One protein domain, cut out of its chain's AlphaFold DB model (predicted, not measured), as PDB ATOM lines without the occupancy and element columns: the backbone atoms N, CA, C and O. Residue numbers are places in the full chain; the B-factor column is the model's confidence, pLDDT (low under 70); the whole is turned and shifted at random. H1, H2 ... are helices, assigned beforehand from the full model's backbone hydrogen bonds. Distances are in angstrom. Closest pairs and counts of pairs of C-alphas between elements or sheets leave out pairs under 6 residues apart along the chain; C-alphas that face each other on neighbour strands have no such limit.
ATOM      1  N   LEU A 237      13.159  17.838  78.662       97.31
ATOM      2  CA  LEU A 237      14.190  18.350  77.760       97.31
ATOM      3  C   LEU A 237      13.921  19.819  77.413       97.31
ATOM      4  O   LEU A 237      14.812  20.658  77.562       97.31
ATOM      5  N   ALA A 238      12.687  20.148  77.018       94.12
ATOM      6  CA  ALA A 238      12.309  21.494  76.588       94.12
ATOM      7  C   ALA A 238      12.617  22.575  77.640       94.12
ATOM      8  O   ALA A 238      13.018  23.681  77.274       94.12
ATOM      9  N   LYS A 239      12.503  22.244  78.936       94.62
ATOM     10  CA  LYS A 239      12.821  23.145  80.057       94.62
ATOM     11  C   LYS A 239      14.256  23.684  80.023       94.62
ATOM     12  O   LYS A 239      14.476  24.829  80.405       94.62
ATOM     13  N   TYR A 240      15.219  22.887  79.556       95.25
ATOM     14  CA  TYR A 240      16.650  23.225  79.599       95.25
ATOM     15  C   TYR A 240      17.276  23.435  78.214       95.25
ATOM     16  O   TYR A 240      18.380  23.964  78.093       95.25
ATOM     17  N   GLU A 241      16.585  23.040  77.147       91.44
ATOM     18  CA  GLU A 241      17.063  23.206  75.775       91.44
ATOM     19  C   GLU A 241      17.200  24.673  75.354       91.44
ATOM     20  O   GLU A 241      18.184  25.041  74.704       91.44
ATOM     21  N   ASN A 242      16.254  25.521  75.767       85.69
ATOM     22  CA  ASN A 242      16.258  26.957  75.480       85.69
ATOM     23  C   ASN A 242      17.105  27.761  76.487       85.69
ATOM     24  O   ASN A 242      16.749  28.870  76.877       85.69
ATOM     25  N   HIS A 243      18.224  27.191  76.932       91.81
ATOM     26  CA  HIS A 243      19.167  27.872  77.807       91.81
ATOM     27  C   HIS A 243      20.079  28.820  77.009       91.81
ATOM     28  O   HIS A 243      20.630  28.437  75.965       91.81
ATOM     29  N   SER A 244      20.288  30.031  77.536       87.81
ATOM     30  CA  SER A 244      21.016  31.133  76.883       87.81
ATOM     31  C   SER A 244      22.448  30.767  76.471       87.81
ATOM     32  O   SER A 244      22.947  31.254  75.456       87.81
ATOM     33  N   TYR A 245      23.093  29.861  77.215       91.00
ATOM     34  CA  TYR A 245      24.455  29.411  76.931       91.00
ATOM     35  C   TYR A 245      24.545  28.071  76.183       91.00
ATOM     36  O   TYR A 245      25.501  27.834  75.435       91.00
ATOM     37  N   PHE A 246      23.588  27.155  76.369       91.88
ATOM     38  CA  PHE A 246      23.724  25.799  75.816       91.88
ATOM     39  C   PHE A 246      23.386  25.757  74.331       91.88
ATOM     40  O   PHE A 246      24.005  24.981  73.601       91.88
ATOM     41  N   TYR A 247      22.486  26.628  73.856       89.56
ATOM     42  CA  TYR A 247      21.953  26.591  72.490       89.56
ATOM     43  C   TYR A 247      21.557  25.159  72.109       89.56
ATOM     44  O   TYR A 247      22.103  24.586  71.156       89.56
ATOM     45  N   TYR A 248      20.633  24.584  72.885       92.44
ATOM     46  CA  TYR A 248      20.050  23.258  72.671       92.44
ATOM     47  C   TYR A 248      21.022  22.069  72.739       92.44
ATOM     48  O   TYR A 248      20.627  20.956  72.395       92.44
ATOM     49  N   GLN A 249      22.272  22.285  73.168       93.25
ATOM     50  CA  GLN A 249      23.262  21.229  73.386       93.25
ATOM     51  C   GLN A 249      23.305  20.853  74.872       93.25
ATOM     52  O   GLN A 249      24.137  21.347  75.634       93.25
ATOM     53  N   ILE A 250      22.387  19.980  75.274       96.56
ATOM     54  CA  ILE A 250      22.210  19.475  76.641       96.56
ATOM     55  C   ILE A 250      22.586  17.994  76.773       96.56
ATOM     56  O   ILE A 250      22.426  17.393  77.830       96.56
ATOM     57  N   GLY A 251      23.136  17.386  75.722       96.75
ATOM     58  CA  GLY A 251      23.451  15.959  75.676       96.75
ATOM     59  C   GLY A 251      24.488  15.533  76.709       96.75
ATOM     60  O   GLY A 251      24.534  14.365  77.081       96.75
ATOM     61  N   PHE A 252      25.296  16.465  77.221       97.38
ATOM     62  CA  PHE A 252      26.176  16.178  78.350       97.38
ATOM     63  C   PHE A 252      25.386  15.833  79.616       97.38
ATOM     64  O   PHE A 252      25.730  14.854  80.266       97.38
ATOM     65  N   LEU A 253      24.287  16.532  79.906       98.06
ATOM     66  CA  LEU A 253      23.415  16.248  81.051       98.06
ATOM     67  C   LEU A 253      22.780  14.860  80.926       98.06
ATOM     68  O   LEU A 253      22.766  14.100  81.888       98.06
ATOM     69  N   LEU A 254      22.359  14.481  79.714       97.81
ATOM     70  CA  LEU A 254      21.884  13.123  79.430       97.81
ATOM     71  C   LEU A 254      22.972  12.072  79.678       97.81
ATOM     72  O   LEU A 254      22.672  11.014  80.216       97.81
ATOM     73  N   ARG A 255      24.239  12.343  79.331       96.25
ATOM     74  CA  ARG A 255      25.343  11.425  79.664       96.25
ATOM     75  C   ARG A 255      25.539  11.283  81.173       96.25
ATOM     76  O   ARG A 255      25.771  10.171  81.622       96.25
ATOM     77  N   GLY A 256      25.432  12.373  81.935       96.44
ATOM     78  CA  GLY A 256      25.531  12.340  83.400       96.44
ATOM     79  C   GLY A 256      24.359  11.625  84.086       96.44
ATOM     80  O   GLY A 256      24.513  11.120  85.193       96.44
ATOM     81  N   ALA A 257      23.209  11.552  83.416       97.44
ATOM     82  CA  ALA A 257      22.015  10.846  83.871       97.44
ATOM     83  C   ALA A 257      21.918   9.392  83.375       97.44
ATOM     84  O   ALA A 257      20.945   8.699  83.669       97.44
ATOM     85  N   LYS A 258      22.890   8.927  82.586       97.31
ATOM     86  CA  LYS A 258      22.878   7.582  82.016       97.31
ATOM     87  C   LYS A 258      23.372   6.558  83.041       97.31
ATOM     88  O   LYS A 258      24.451   6.721  83.603       97.31
ATOM     89  N   LEU A 259      22.603   5.491  83.236       96.12
ATOM     90  CA  LEU A 259      22.929   4.374  84.121       96.12
ATOM     91  C   LEU A 259      23.789   3.316  83.407       96.12
ATOM     92  O   LEU A 259      23.904   3.301  82.178       96.12
ATOM     93  N   GLU A 260      24.395   2.407  84.179       94.12
ATOM     94  CA  GLU A 260      25.273   1.347  83.650       94.12
ATOM     95  C   GLU A 260      24.556   0.389  82.685       94.12
ATOM     96  O   GLU A 260      25.166  -0.105  81.737       94.12
ATOM     97  N   ASP A 261      23.256   0.160  82.885       93.69
ATOM     98  CA  ASP A 261      22.420  -0.673  82.012       93.69
ATOM     99  C   ASP A 261      22.015   0.025  80.699       93.69
ATOM    100  O   ASP A 261      21.390  -0.579  79.826       93.69
ATOM    101  N   GLY A 262      22.403   1.293  80.537       93.00
ATOM    102  CA  GLY A 262      22.123   2.113  79.367       93.00
ATOM    103  C   GLY A 262      20.823   2.909  79.432       93.00
ATOM    104  O   GLY A 262      20.611   3.727  78.532       93.00
ATOM    105  N   SER A 263      19.999   2.712  80.464       95.19
ATOM    106  CA  SER A 263      18.808   3.524  80.724       95.19
ATOM    107  C   SER A 263      19.178   4.918  81.251       95.19
ATOM    108  O   SER A 263      20.342   5.208  81.543       95.19
ATOM    109  N   TYR A 264      18.191   5.813  81.319       97.69
ATOM    110  CA  TYR A 264      18.383   7.204  81.728       97.69
ATOM    111  C   TYR A 264      17.519   7.523  82.943       97.69
ATOM    112  O   TYR A 264      16.306   7.317  82.924       97.69
ATOM    113  N   ASP A 265      18.145   8.075  83.977       97.75
ATOM    114  CA  ASP A 265      17.469   8.536  85.181       97.75
ATOM    115  C   ASP A 265      16.960   9.972  84.982       97.75
ATOM    116  O   ASP A 265      17.725  10.938  84.912       97.75
ATOM    117  N   ALA A 266      15.639  10.114  84.873       97.44
ATOM    118  CA  ALA A 266      14.989  11.406  84.675       97.44
ATOM    119  C   ALA A 266      15.167  12.359  85.868       97.44
ATOM    120  O   ALA A 266      15.308  13.563  85.656       97.44
ATOM    121  N   VAL A 267      15.191  11.841  87.103       96.81
ATOM    122  CA  VAL A 267      15.383  12.657  88.313       96.81
ATOM    123  C   VAL A 267      16.801  13.206  88.317       96.81
ATOM    124  O   VAL A 267      17.005  14.413  88.427       96.81
ATOM    125  N   ARG A 268      17.775  12.331  88.063       97.38
ATOM    126  CA  ARG A 268      19.181  12.716  87.949       97.38
ATOM    127  C   ARG A 268      19.419  13.741  86.842       97.38
ATOM    128  O   ARG A 268      20.201  14.674  87.023       97.38
ATOM    129  N   PHE A 269      18.763  13.578  85.689       98.12
ATOM    130  CA  PHE A 269      18.819  14.564  84.612       98.12
ATOM    131  C   PHE A 269      18.322  15.931  85.087       98.12
ATOM    132  O   PHE A 269      19.004  16.924  84.848       98.12
ATOM    133  N   GLU A 270      17.170  15.991  85.761       97.12
ATOM    134  CA  GLU A 270      16.603  17.251  86.247       97.12
ATOM    135  C   GLU A 270      17.497  17.938  87.285       97.12
ATOM    136  O   GLU A 270      17.712  19.144  87.161       97.12
ATOM    137  N   GLU A 271      18.071  17.192  88.234       96.50
ATOM    138  CA  GLU A 271      19.009  17.709  89.244       96.50
ATOM    139  C   GLU A 271      20.260  18.328  88.603       96.50
ATOM    140  O   GLU A 271      20.616  19.485  88.862       96.50
ATOM    141  N   LEU A 272      20.909  17.575  87.707       97.88
ATOM    142  CA  LEU A 272      22.078  18.054  86.972       97.88
ATOM    143  C   LEU A 272      21.728  19.277  86.124       97.88
ATOM    144  O   LEU A 272      22.478  20.253  86.098       97.88
ATOM    145  N   ALA A 273      20.594  19.230  85.423       97.38
ATOM    146  CA  ALA A 273      20.168  20.283  84.518       97.38
ATOM    147  C   ALA A 273      19.797  21.572  85.257       97.38
ATOM    148  O   ALA A 273      20.140  22.652  84.778       97.38
ATOM    149  N   SER A 274      19.152  21.485  86.426       96.69
ATOM    150  CA  SER A 274      18.815  22.662  87.228       96.69
ATOM    151  C   SER A 274      20.055  23.381  87.743       96.69
ATOM    152  O   SER A 274      20.166  24.590  87.553       96.69
ATOM    153  N   ASN A 275      21.019  22.646  88.301       97.31
ATOM    154  CA  ASN A 275      22.245  23.255  88.816       97.31
ATOM    155  C   ASN A 275      23.110  23.792  87.664       97.31
ATOM    156  O   ASN A 275      23.667  24.886  87.750       97.31
ATOM    157  N   ALA A 276      23.197  23.057  86.548       97.62
ATOM    158  CA  ALA A 276      23.928  23.514  85.372       97.62
ATOM    159  C   ALA A 276      23.309  24.779  84.761       97.62
ATOM    160  O   ALA A 276      24.054  25.669  84.364       97.62
ATOM    161  N   ALA A 277      21.980  24.888  84.686       96.62
ATOM    162  CA  ALA A 277      21.328  26.095  84.185       96.62
ATOM    163  C   ALA A 277      21.718  27.323  85.026       96.62
ATOM    164  O   ALA A 277      22.257  28.280  84.480       96.62
ATOM    165  N   VAL A 278      21.588  27.243  86.356       96.25
ATOM    166  CA  VAL A 278      21.970  28.338  87.269       96.25
ATOM    167  C   VAL A 278      23.442  28.722  87.102       96.25
ATOM    168  O   VAL A 278      23.774  29.894  86.938       96.25
ATOM    169  N   LEU A 279      24.354  27.743  87.072       96.81
ATOM    170  CA  LEU A 279      25.785  28.025  86.927       96.81
ATOM    171  C   LEU A 279      26.121  28.730  85.608       96.81
ATOM    172  O   LEU A 279      26.924  29.662  85.594       96.81
ATOM    173  N   PHE A 280      25.528  28.286  84.500       95.31
ATOM    174  CA  PHE A 280      25.828  28.818  83.173       95.31
ATOM    175  C   PHE A 280      25.020  30.071  82.799       95.31
ATOM    176  O   PHE A 280      25.330  30.684  81.775       95.31
ATOM    177  N   GLU A 281      24.029  30.454  83.602       93.12
ATOM    178  CA  GLU A 281      23.276  31.702  83.466       93.12
ATOM    179  C   GLU A 281      23.815  32.779  84.417       93.12
ATOM    180  O   GLU A 281      24.301  33.817  83.958       93.12
ATOM    181  N   ASP A 282      23.834  32.494  85.720       94.44
ATOM    182  CA  ASP A 282      24.098  33.487  86.765       94.44
ATOM    183  C   ASP A 282      25.579  33.569  87.156       94.44
ATOM    184  O   ASP A 282      26.092  34.644  87.480       94.44
ATOM    185  N   TYR A 283      26.300  32.443  87.096       95.62
ATOM    186  CA  TYR A 283      27.664  32.335  87.633       95.62
ATOM    187  C   TYR A 283      28.764  32.201  86.578       95.62
ATOM    188  O   TYR A 283      29.946  32.085  86.915       95.62
ATOM    189  N   LEU A 284      28.400  32.268  85.297       91.62
ATOM    190  CA  LEU A 284      29.322  32.048  84.186       91.62
ATOM    191  C   LEU A 284      30.473  33.071  84.153       91.62
ATOM    192  O   LEU A 284      31.583  32.758  83.717       91.62
ATOM    193  N   GLU A 285      30.209  34.302  84.602       89.62
ATOM    194  CA  GLU A 285      31.181  35.399  84.620       89.62
ATOM    195  C   GLU A 285      30.909  36.384  85.776       89.62
ATOM    196  O   GLU A 285      30.619  37.561  85.557       89.62
ATOM    197  N   THR A 286      30.997  35.912  87.024       94.94
ATOM    198  CA  THR A 286      30.925  36.795  88.202       94.94
ATOM    199  C   THR A 286      32.206  37.616  88.377       94.94
ATOM    200  O   THR A 286      33.277  37.263  87.879       94.94
ATOM    201  N   SER A 287      32.125  38.717  89.130       93.94
ATOM    202  CA  SER A 287      33.281  39.579  89.423       93.94
ATOM    203  C   SER A 287      34.400  38.862  90.193       93.94
ATOM    204  O   SER A 287      35.571  39.246  90.078       93.94
ATOM    205  N   ASP A 288      34.048  37.825  90.958       95.44
ATOM    206  CA  ASP A 288      34.946  36.981  91.743       95.44
ATOM    207  C   ASP A 288      35.242  35.613  91.097       95.44
ATOM    208  O   ASP A 288      35.934  34.800  91.713       95.44
ATOM    209  N   PHE A 289      34.761  35.366  89.870       97.31
ATOM    210  CA  PHE A 289      34.972  34.129  89.104       97.31
ATOM    211  C   PHE A 289      34.623  32.859  89.889       97.31
ATOM    212  O   PHE A 289      35.400  31.898  89.930       97.31
ATOM    213  N   LEU A 290      33.472  32.882  90.566       98.06
ATOM    214  CA  LEU A 290      33.094  31.871  91.547       98.06
ATOM    215  C   LEU A 290      33.032  30.468  90.931       98.06
ATOM    216  O   LEU A 290      33.657  29.546  91.454       98.06
ATOM    217  N   MET A 291      32.365  30.318  89.783       97.75
ATOM    218  CA  MET A 291      32.262  29.036  89.079       97.75
ATOM    219  C   MET A 291      33.635  28.515  88.635       97.75
ATOM    220  O   MET A 291      33.946  27.342  88.836       97.75
ATOM    221  N   GLN A 292      34.483  29.373  88.059       97.81
ATOM    222  CA  GLN A 292      35.837  29.007  87.634       97.81
ATOM    223  C   GLN A 292      36.668  28.499  88.822       97.81
ATOM    224  O   GLN A 292      37.341  27.471  88.725       97.81
ATOM    225  N   ARG A 293      36.612  29.202  89.958       98.06
ATOM    226  CA  ARG A 293      37.345  28.837  91.178       98.06
ATOM    227  C   ARG A 293      36.814  27.545  91.792       98.06
ATOM    228  O   ARG A 293      37.617  26.674  92.116       98.06
ATOM    229  N   ALA A 294      35.496  27.378  91.879       98.31
ATOM    230  CA  ALA A 294      34.871  26.166  92.409       98.31
ATOM    231  C   ALA A 294      35.162  24.932  91.540       98.31
ATOM    232  O   ALA A 294      35.470  23.857  92.061       98.31
ATOM    233  N   LEU A 295      35.154  25.083  90.212       98.00
ATOM    234  CA  LEU A 295      35.584  24.020  89.304       98.00
ATOM    235  C   LEU A 295      37.053  23.666  89.516       98.00
ATOM    236  O   LEU A 295      37.374  22.488  89.596       98.00
ATOM    237  N   LEU A 296      37.935  24.661  89.652       97.31
ATOM    238  CA  LEU A 296      39.367  24.436  89.855       97.31
ATOM    239  C   LEU A 296      39.688  23.775  91.212       97.31
ATOM    240  O   LEU A 296      40.638  22.989  91.305       97.31
ATOM    241  N   ALA A 297      38.877  24.070  92.233       97.69
ATOM    242  CA  ALA A 297      38.871  23.395  93.533       97.69
ATOM    243  C   ALA A 297      38.377  21.945  93.434       97.69
ATOM    244  O   ALA A 297      38.904  21.064  94.107       97.69
ATOM    245  N   THR A 298      37.423  21.676  92.543       97.62
ATOM    246  CA  THR A 298      36.919  20.322  92.277       97.62
ATOM    247  C   THR A 298      37.907  19.486  91.454       97.62
ATOM    248  O   THR A 298      38.067  18.292  91.695       97.62
ATOM    249  N   GLY A 299      38.604  20.097  90.493       96.38
ATOM    250  CA  GLY A 299      39.598  19.439  89.648       96.38
ATOM    251  C   GLY A 299      40.214  20.381  88.610       96.38
ATOM    252  O   GLY A 299      39.714  21.470  88.342       96.38
ATOM    253  N   LEU A 300      41.320  19.974  87.978       94.75
ATOM    254  CA  LEU A 300      41.995  20.796  86.966       94.75
ATOM    255  C   LEU A 300      41.191  20.845  85.648       94.75
ATOM    256  O   LEU A 300      41.479  20.108  84.710       94.75
ATOM    257  N   TYR A 301      40.192  21.732  85.572       95.88
ATOM    258  CA  TYR A 301      39.267  21.827  84.430       95.88
ATOM    259  C   TYR A 301      39.823  22.588  83.209       95.88
ATOM    260  O   TYR A 301      39.173  22.641  82.162       95.88
ATOM    261  N   LEU A 302      40.996  23.221  83.346       94.94
ATOM    262  CA  LEU A 302      41.530  24.170  82.369       94.94
ATOM    263  C   LEU A 302      41.570  23.594  80.951       94.94
ATOM    264  O   LEU A 302      42.317  22.657  80.652       94.94
ATOM    265  N   VAL A 303      40.835  24.229  80.037       92.94
ATOM    266  CA  VAL A 303      40.781  23.771  78.649       92.94
ATOM    267  C   VAL A 303      42.087  24.124  77.950       92.94
ATOM    268  O   VAL A 303      42.602  25.232  78.084       92.94
ATOM    269  N   LYS A 304      42.629  23.192  77.166       87.25
ATOM    270  CA  LYS A 304      43.857  23.404  76.392       87.25
ATOM    271  C   LYS A 304      43.520  23.573  74.910       87.25
ATOM    272  O   LYS A 304      43.160  22.590  74.254       87.25
ATOM    273  N   PRO A 305      43.548  24.792  74.341       69.44
ATOM    274  CA  PRO A 305      43.495  24.970  72.889       69.44
ATOM    275  C   PRO A 305      44.683  24.286  72.205       69.44
ATOM    276  O   PRO A 305      45.597  23.810  72.870       69.44
ATOM    277  N   SER A 306      44.709  24.249  70.873       64.38
ATOM    278  CA  SER A 306      45.767  23.591  70.078       64.38
ATOM    279  C   SER A 306      47.176  24.214  70.224       64.38
ATOM    280  O   SER A 306      48.062  23.963  69.415       64.38
ATOM    281  N   HIS A 307      47.397  25.040  71.247       74.94
ATOM    282  CA  HIS A 307      48.629  25.748  71.569       74.94
ATOM    283  C   HIS A 307      49.082  25.471  73.014       74.94
ATOM    284  O   HIS A 307      48.427  24.764  73.772       74.94
ATOM    285  N   ARG A 308      50.219  26.051  73.422       83.69
ATOM    286  CA  ARG A 308      50.819  25.826  74.755       83.69
ATOM    287  C   ARG A 308      50.061  26.464  75.926       83.69
ATOM    288  O   ARG A 308      50.352  26.123  77.064       83.69
ATOM    289  N   ASN A 309      49.150  27.401  75.670       90.25
ATOM    290  CA  ASN A 309      48.355  28.019  76.734       90.25
ATOM    291  C   ASN A 309      47.128  27.165  77.059       90.25
ATOM    292  O   ASN A 309      46.643  26.416  76.211       90.25
ATOM    293  N   HIS A 310      46.635  27.343  78.270       93.31
ATOM    294  CA  HIS A 310      45.381  26.857  78.811       93.31
ATOM    295  C   HIS A 310      44.415  28.035  78.991       93.31
ATOM    296  O   HIS A 310      44.827  29.195  78.936       93.31
ATOM    297  N   SER A 311      43.134  27.747  79.208       93.88
ATOM    298  CA  SER A 311      42.099  28.759  79.397       93.88
ATOM    299  C   SER A 311      41.208  28.440  80.596       93.88
ATOM    300  O   SER A 311      40.789  27.294  80.763       93.88
ATOM    301  N   PHE A 312      40.878  29.472  81.376       95.12
ATOM    302  CA  PHE A 312      39.834  29.445  82.412       95.12
ATOM    303  C   PHE A 312      38.411  29.465  81.829       95.12
ATOM    304  O   PHE A 312      37.445  29.458  82.586       95.12
ATOM    305  N   CYS A 313      38.289  29.462  80.497       93.38
ATOM    306  CA  CYS A 313      37.066  29.716  79.744       93.38
ATOM    307  C   CYS A 313      36.552  31.150  79.926       93.38
ATOM    308  O   CYS A 313      36.707  31.774  80.972       93.38
ATOM    309  N   ARG A 314      35.954  31.690  78.864       89.25
ATOM    310  CA  ARG A 314      35.336  33.014  78.857       89.25
ATOM    311  C   ARG A 314      33.862  32.876  78.512       89.25
ATOM    312  O   ARG A 314      33.496  32.038  77.679       89.25
ATOM    313  N   ASN A 315      33.027  33.733  79.089       87.38
ATOM    314  CA  ASN A 315      31.663  33.908  78.623       87.38
ATOM    315  C   ASN A 315      31.646  34.572  77.234       87.38
ATOM    316  O   ASN A 315      31.614  35.793  77.086       87.38
ATOM    317  N   THR A 316      31.726  33.749  76.189       80.12
ATOM    318  CA  THR A 316      31.526  34.182  74.805       80.12
ATOM    319  C   THR A 316      30.330  33.456  74.204       80.12
ATOM    320  O   THR A 316      30.378  32.243  73.988       80.12
ATOM    321  N   THR A 317      29.296  34.214  73.860       71.12
ATOM    322  CA  THR A 317      28.043  33.752  73.234       71.12
ATOM    323  C   THR A 317      28.010  34.015  71.723       71.12
ATOM    324  O   THR A 317      26.953  34.137  71.112       71.12
ATOM    325  N   GLY A 318      29.188  34.123  71.097       73.50
ATOM    326  CA  GLY A 318      29.323  34.395  69.664       73.50
ATOM    327  C   GLY A 318      28.845  33.250  68.756       73.50
ATOM    328  O   GLY A 318      28.048  32.383  69.125       73.50
ATOM    329  N   ASN A 319      29.370  33.220  67.529       79.88
ATOM    330  CA  ASN A 319      29.065  32.159  66.566       79.88
ATOM    331  C   ASN A 319      29.444  30.754  67.093       79.88
ATOM    332  O   ASN A 319      30.140  30.607  68.099       79.88
ATOM    333  N   ALA A 320      29.004  29.702  66.393       84.19
ATOM    334  CA  ALA A 320      29.234  28.319  66.819       84.19
ATOM    335  C   ALA A 320      30.712  28.029  67.148       84.19
ATOM    336  O   ALA A 320      30.994  27.369  68.147       84.19
ATOM    337  N   ARG A 321      31.654  28.591  66.376       83.94
ATOM    338  CA  ARG A 321      33.097  28.461  66.625       83.94
ATOM    339  C   ARG A 321      33.498  29.028  67.988       83.94
ATOM    340  O   ARG A 321      34.115  28.311  68.768       83.94
ATOM    341  N   ALA A 322      33.095  30.259  68.301       83.69
ATOM    342  CA  ALA A 322      33.390  30.884  69.591       83.69
ATOM    343  C   ALA A 322      32.870  30.041  70.769       83.69
ATOM    344  O   ALA A 322      33.562  29.887  71.777       83.69
ATOM    345  N   ARG A 323      31.692  29.424  70.621       86.06
ATOM    346  CA  ARG A 323      31.130  28.529  71.645       86.06
ATOM    347  C   ARG A 323      31.972  27.261  71.820       86.06
ATOM    348  O   ARG A 323      32.288  26.894  72.950       86.06
ATOM    349  N   TYR A 324      32.387  26.615  70.726       87.00
ATOM    350  CA  TYR A 324      33.232  25.406  70.762       87.00
ATOM    351  C   TYR A 324      34.673  25.641  71.232       87.00
ATOM    352  O   TYR A 324      35.373  24.678  71.538       87.00
ATOM    353  N   GLU A 325      35.128  26.889  71.303       84.88
ATOM    354  CA  GLU A 325      36.461  27.246  71.799       84.88
ATOM    355  C   GLU A 325      36.486  27.585  73.303       84.88
ATOM    356  O   GLU A 325      37.571  27.726  73.870       84.88
ATOM    357  N   ASN A 326      35.324  27.651  73.968       89.69
ATOM    358  CA  ASN A 326      35.193  28.035  75.380       89.69
ATOM    359  C   ASN A 326      34.569  26.914  76.224       89.69
ATOM    360  O   ASN A 326      35.031  25.774  76.159       89.69
ATOM    361  N   TRP A 327      33.548  27.209  77.035       93.56
ATOM    362  CA  TRP A 327      33.027  26.276  78.032       93.56
ATOM    363  C   TRP A 327      32.454  24.986  77.448       93.56
ATOM    364  O   TRP A 327      32.477  23.956  78.117       93.56
ATOM    365  N   ARG A 328      32.038  24.978  76.175       92.75
ATOM    366  CA  ARG A 328      31.652  23.729  75.503       92.75
ATOM    367  C   ARG A 328      32.767  22.693  75.504       92.75
ATOM    368  O   ARG A 328      32.476  21.508  75.481       92.75
ATOM    369  N   ARG A 329      34.039  23.102  75.539       92.50
ATOM    370  CA  ARG A 329      35.170  22.166  75.643       92.50
ATOM    371  C   ARG A 329      35.220  21.461  76.992       92.50
ATOM    372  O   ARG A 329      35.737  20.354  77.038       92.50
ATOM    373  N   VAL A 330      34.686  22.083  78.045       95.00
ATOM    374  CA  VAL A 330      34.557  21.459  79.364       95.00
ATOM    375  C   VAL A 330      33.520  20.349  79.274       95.00
ATOM    376  O   VAL A 330      33.856  19.183  79.425       95.00
ATOM    377  N   PHE A 331      32.278  20.672  78.915       94.38
ATOM    378  CA  PHE A 331      31.207  19.677  78.964       94.38
ATOM    379  C   PHE A 331      31.145  18.721  77.761       94.38
ATOM    380  O   PHE A 331      30.447  17.713  77.833       94.38
ATOM    381  N   ASN A 332      31.876  18.974  76.670       92.31
ATOM    382  CA  ASN A 332      32.017  18.031  75.547       92.31
ATOM    383  C   ASN A 332      33.275  17.155  75.626       92.31
ATOM    384  O   ASN A 332      33.452  16.285  74.777       92.31
ATOM    385  N   ASN A 333      34.152  17.374  76.605       93.50
ATOM    386  CA  ASN A 333      35.258  16.469  76.892       93.50
ATOM    387  C   ASN A 333      34.890  15.609  78.100       93.50
ATOM    388  O   ASN A 333      34.571  16.151  79.148       93.50
ATOM    389  N   GLU A 334      34.964  14.288  77.976       92.94
ATOM    390  CA  GLU A 334      34.538  13.365  79.035       92.94
ATOM    391  C   GLU A 334      35.243  13.615  80.377       92.94
ATOM    392  O   GLU A 334      34.580  13.778  81.398       92.94
ATOM    393  N   SER A 335      36.573  13.759  80.368       94.69
ATOM    394  CA  SER A 335      37.355  13.982  81.592       94.69
ATOM    395  C   SER A 335      37.074  15.330  82.262       94.69
ATOM    396  O   SER A 335      36.987  15.406  83.484       94.69
ATOM    397  N   LEU A 336      36.885  16.399  81.481       96.69
ATOM    398  CA  LEU A 336      36.567  17.722  82.029       96.69
ATOM    399  C   LEU A 336      35.099  17.814  82.463       96.69
ATOM    400  O   LEU A 336      34.783  18.477  83.447       96.69
ATOM    401  N   CYS A 337      34.205  17.119  81.763       97.06
ATOM    402  CA  CYS A 337      32.791  17.029  82.106       97.06
ATOM    403  C   CYS A 337      32.588  16.261  83.421       97.06
ATOM    404  O   CYS A 337      31.750  16.653  84.224       97.06
ATOM    405  N   ALA A 338      33.417  15.251  83.707       97.44
ATOM    406  CA  ALA A 338      33.425  14.586  85.009       97.44
ATOM    407  C   ALA A 338      33.768  15.548  86.165       97.44
ATOM    408  O   ALA A 338      33.171  15.450  87.233       97.44
ATOM    409  N   ILE A 339      34.668  16.519  85.951       98.12
ATOM    410  CA  ILE A 339      34.952  17.572  86.945       98.12
ATOM    411  C   ILE A 339      33.727  18.474  87.132       98.12
ATOM    412  O   ILE A 339      33.386  18.812  88.263       98.12
ATOM    413  N   LEU A 340      33.044  18.837  86.039       98.38
ATOM    414  CA  LEU A 340      31.794  19.594  86.114       98.38
ATOM    415  C   LEU A 340      30.731  18.834  86.919       98.38
ATOM    416  O   LEU A 340      30.137  19.427  87.812       98.38
ATOM    417  N   PHE A 341      30.523  17.538  86.676       98.25
ATOM    418  CA  PHE A 341      29.586  16.743  87.478       98.25
ATOM    419  C   PHE A 341      30.012  16.633  88.938       98.25
ATOM    420  O   PHE A 341      29.183  16.830  89.816       98.25
ATOM    421  N   GLY A 342      31.307  16.456  89.215       97.56
ATOM    422  CA  GLY A 342      31.822  16.467  90.583       97.56
ATOM    423  C   GLY A 342      31.553  17.776  91.338       97.56
ATOM    424  O   GLY A 342      31.479  17.755  92.567       97.56
ATOM    425  N   LEU A 343      31.404  18.899  90.623       98.25
ATOM    426  CA  LEU A 343      30.927  20.156  91.193       98.25
ATOM    427  C   LEU A 343      29.407  20.110  91.376       98.25
ATOM    428  O   LEU A 343      28.945  20.299  92.494       98.25
ATOM    429  N   LEU A 344      28.646  19.838  90.309       98.12
ATOM    430  CA  LEU A 344      27.175  19.851  90.332       98.12
ATOM    431  C   LEU A 344      26.583  18.927  91.409       98.12
ATOM    432  O   LEU A 344      25.585  19.293  92.020       98.12
ATOM    433  N   ASP A 345      27.225  17.790  91.677       97.12
ATOM    434  CA  ASP A 345      26.805  16.787  92.668       97.12
ATOM    435  C   ASP A 345      26.946  17.243  94.115       97.12
ATOM    436  O   ASP A 345      26.353  16.660  95.018       97.12
ATOM    437  N   LYS A 346      27.754  18.277  94.346       96.38
ATOM    438  CA  LYS A 346      27.957  18.876  95.665       96.38
ATOM    439  C   LYS A 346      27.093  20.114  95.877       96.38
ATOM    440  O   LYS A 346      27.186  20.728  96.938       96.38
ATOM    441  N   LEU A 347      26.315  20.521  94.873       97.00
ATOM    442  CA  LEU A 347      25.475  21.709  94.940       97.00
ATOM    443  C   LEU A 347      24.026  21.327  95.227       97.00
ATOM    444  O   LEU A 347      23.466  20.416  94.620       97.00
ATOM    445  N   GLU A 348      23.410  22.093  96.117       95.31
ATOM    446  CA  GLU A 348      21.978  22.038  96.376       95.31
ATOM    447  C   GLU A 348      21.274  23.147  95.593       95.31
ATOM    448  O   GLU A 348      21.755  24.285  95.542       95.31
ATOM    449  N   ASN A 349      20.129  22.816  94.997       93.31
ATOM    450  CA  ASN A 349      19.356  23.763  94.204       93.31
ATOM    451  C   ASN A 349      18.913  24.971  95.051       93.31
ATOM    452  O   ASN A 349      18.360  24.804  96.140       93.31
ATOM    453  N   GLY A 350      19.155  26.183  94.553       94.38
ATOM    454  CA  GLY A 350      18.879  27.437  95.258       94.38
ATOM    455  C   GLY A 350      19.919  27.821  96.319       94.38
ATOM    456  O   GLY A 350      19.736  28.820  97.015       94.38
ATOM    457  N   SER A 351      20.994  27.040  96.474       96.75
ATOM    458  CA  SER A 351      22.133  27.316  97.364       96.75
ATOM    459  C   SER A 351      23.480  27.166  96.644       96.75
ATOM    460  O   SER A 351      24.513  26.935  97.277       96.75
ATOM    461  N   GLU A 352      23.492  27.319  95.319       97.62
ATOM    462  CA  GLU A 352      24.649  27.078  94.454       97.62
ATOM    463  C   GLU A 352      25.846  27.960  94.836       97.62
ATOM    464  O   GLU A 352      26.976  27.474  94.895       97.62
ATOM    465  N   GLU A 353      25.622  29.237  95.164       97.88
ATOM    466  CA  GLU A 353      26.689  30.136  95.624       97.88
ATOM    467  C   GLU A 353      27.324  29.674  96.937       97.88
ATOM    468  O   GLU A 353      28.551  29.609  97.034       97.88
ATOM    469  N   LEU A 354      26.503  29.336  97.937       97.75
ATOM    470  CA  LEU A 354      26.985  28.851  99.232       97.75
ATOM    471  C   LEU A 354      27.781  27.553  99.057       97.75
ATOM    472  O   LEU A 354      28.879  27.432  99.600       97.75
ATOM    473  N   GLY A 355      27.271  26.624  98.243       98.06
ATOM    474  CA  GLY A 355      27.954  25.373  97.918       98.06
ATOM    475  C   GLY A 355      29.298  25.605  97.225       98.06
ATOM    476  O   GLY A 355      30.315  25.056  97.647       98.06
ATOM    477  N   MET A 356      29.347  26.478  96.212       98.50
ATOM    478  CA  MET A 356      30.595  26.818  95.520       98.50
ATOM    479  C   MET A 356      31.626  27.464  96.454       98.50
ATOM    480  O   MET A 356      32.804  27.106  96.390       98.50
ATOM    481  N   ARG A 357      31.207  28.374  97.343       98.31
ATOM    482  CA  ARG A 357      32.101  28.986  98.342       98.31
ATOM    483  C   ARG A 357      32.652  27.942  99.310       98.31
ATOM    484  O   ARG A 357      33.867  27.872  99.480       98.31
ATOM    485  N   ALA A 358      31.798  27.071  99.844       98.19
ATOM    486  CA  ALA A 358      32.213  26.001 100.747       98.19
ATOM    487  C   ALA A 358      33.214  25.033 100.089       98.19
ATOM    488  O   ALA A 358      34.186  24.615 100.721       98.19
ATOM    489  N   ILE A 359      33.027  24.706  98.805       98.19
ATOM    490  CA  ILE A 359      33.961  23.866  98.037       98.19
ATOM    491  C   ILE A 359      35.332  24.534  97.907       98.19
ATOM    492  O   ILE A 359      36.346  23.856  98.042       98.19
ATOM    493  N   ILE A 360      35.380  25.845  97.658       98.06
ATOM    494  CA  ILE A 360      36.640  26.594  97.558       98.06
ATOM    495  C   ILE A 360      37.342  26.657  98.920       98.06
ATOM    496  O   ILE A 360      38.543  26.412  98.999       98.06
ATOM    497  N   GLU A 361      36.604  26.964  99.986       96.50
ATOM    498  CA  GLU A 361      37.144  27.116 101.345       96.50
ATOM    499  C   GLU A 361      37.684  25.801 101.919       96.50
ATOM    500  O   GLU A 361      38.695  25.796 102.618       96.50
ATOM    501  N   SER A 362      37.029  24.682 101.606       95.56
ATOM    502  CA  SER A 362      37.426  23.346 102.067       95.56
ATOM    503  C   SER A 362      38.400  22.624 101.129       95.56
ATOM    504  O   SER A 362      38.762  21.477 101.394       95.56
ATOM    505  N   ALA A 363      38.827  23.265 100.036       94.81
ATOM    506  CA  ALA A 363      39.700  22.647  99.049       94.81
ATOM    507  C   ALA A 363      41.079  22.323  99.643       94.81
ATOM    508  O   ALA A 363      41.871  23.217  99.947       94.81
ATOM    509  N   ASP A 364      41.401  21.032  99.729       90.75
ATOM    510  CA  ASP A 364      42.733  20.571 100.109       90.75
ATOM    511  C   ASP A 364      43.709  20.741  98.932       90.75
ATOM    512  O   ASP A 364      43.850  19.877  98.062       90.75
ATOM    513  N   CYS A 365      44.321  21.922  98.845       89.81
ATOM    514  CA  CYS A 365      45.152  22.324  97.720       89.81
ATOM    515  C   CYS A 365      46.491  22.896  98.180       89.81
ATOM    516  O   CYS A 365      46.560  23.909  98.877       89.81
TER     517      CYS A 365
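AT A GLANCE: This is residues 237 to 365 of the 499 residues of an uncharacterized protein of Vibrio sp. 99-70-13A1 (UniProt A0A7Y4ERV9). This is a crossed cluster of mostly short helices, with H7 near the middle, its last residues between the long helix H3 and H4, and H8 crossing H4. H2 packs on H3, while H1 and H5 lie out at the edges, H5 following a long loop. The printed part has 129 residues with eight named helices, H1 to H8 in chain order, and no named strand: all helix. It is compact, with a radius of gyration of the C-alphas of 14.2 A, and spans 39 by 36 by 27 A.

IN THESE COORDINATES: H3, residues 266 to 281, is 22.0 A long from C-alpha 266 at (14.989, 11.406, 84.675). Before it come H1, 237 to 241, and H2, 251 to 256. After it come H4, 290 to 298, 12.2 A; H5, 320 to 324; H6, 328 to 331; H7, 334 to 344, 15.0 A; and H8, 352 to 361, 14.3 A, ending at C-alpha 361 (37.144, 27.116, 101.345).

HOW THE PARTS SIT: H3 is the hub, touching four helices. Its residues 268 to 273 touch H2 at a steep tilt of 59 degrees, opposite ways; the closest C-alphas, Leu 253 and Phe 269, are 6.1 A apart. H3 and H1 only just touch, with 3 pairs of C-alphas within 8 A, closest Tyr 240 and Ala 273, 6.7 A. Residues 272 to 276 of H3 touch H7, about perpendicular at 88 degrees, closest C-alphas Asn 275 and Leu 344, 6.2 A. H4 touches H8 at a steep tilt of 51 degrees, the same way, closest C-alphas Ala 294 and Met 356, 5.3 A. H6 and H7 touch only at the corner, closest C-alphas Phe 331 and Cys 337, 4.4 A. H5 and H6 meet only through their link. Every O i to N i+4 pair is within hydrogen-bond range in H1, H2, H3, H4, H5 and H8, and 6 of 7 in H7; H6 is too short for one.

THE WHOLE: The C-alphas farthest apart, Asp 261 and Ser 287, are 42.3 A apart. The printed part has no cut; the link from H4 to H5, 21 residues, is long. Mean pLDDT of the printed part is 93.5, and residues 305 to 306 are under 70.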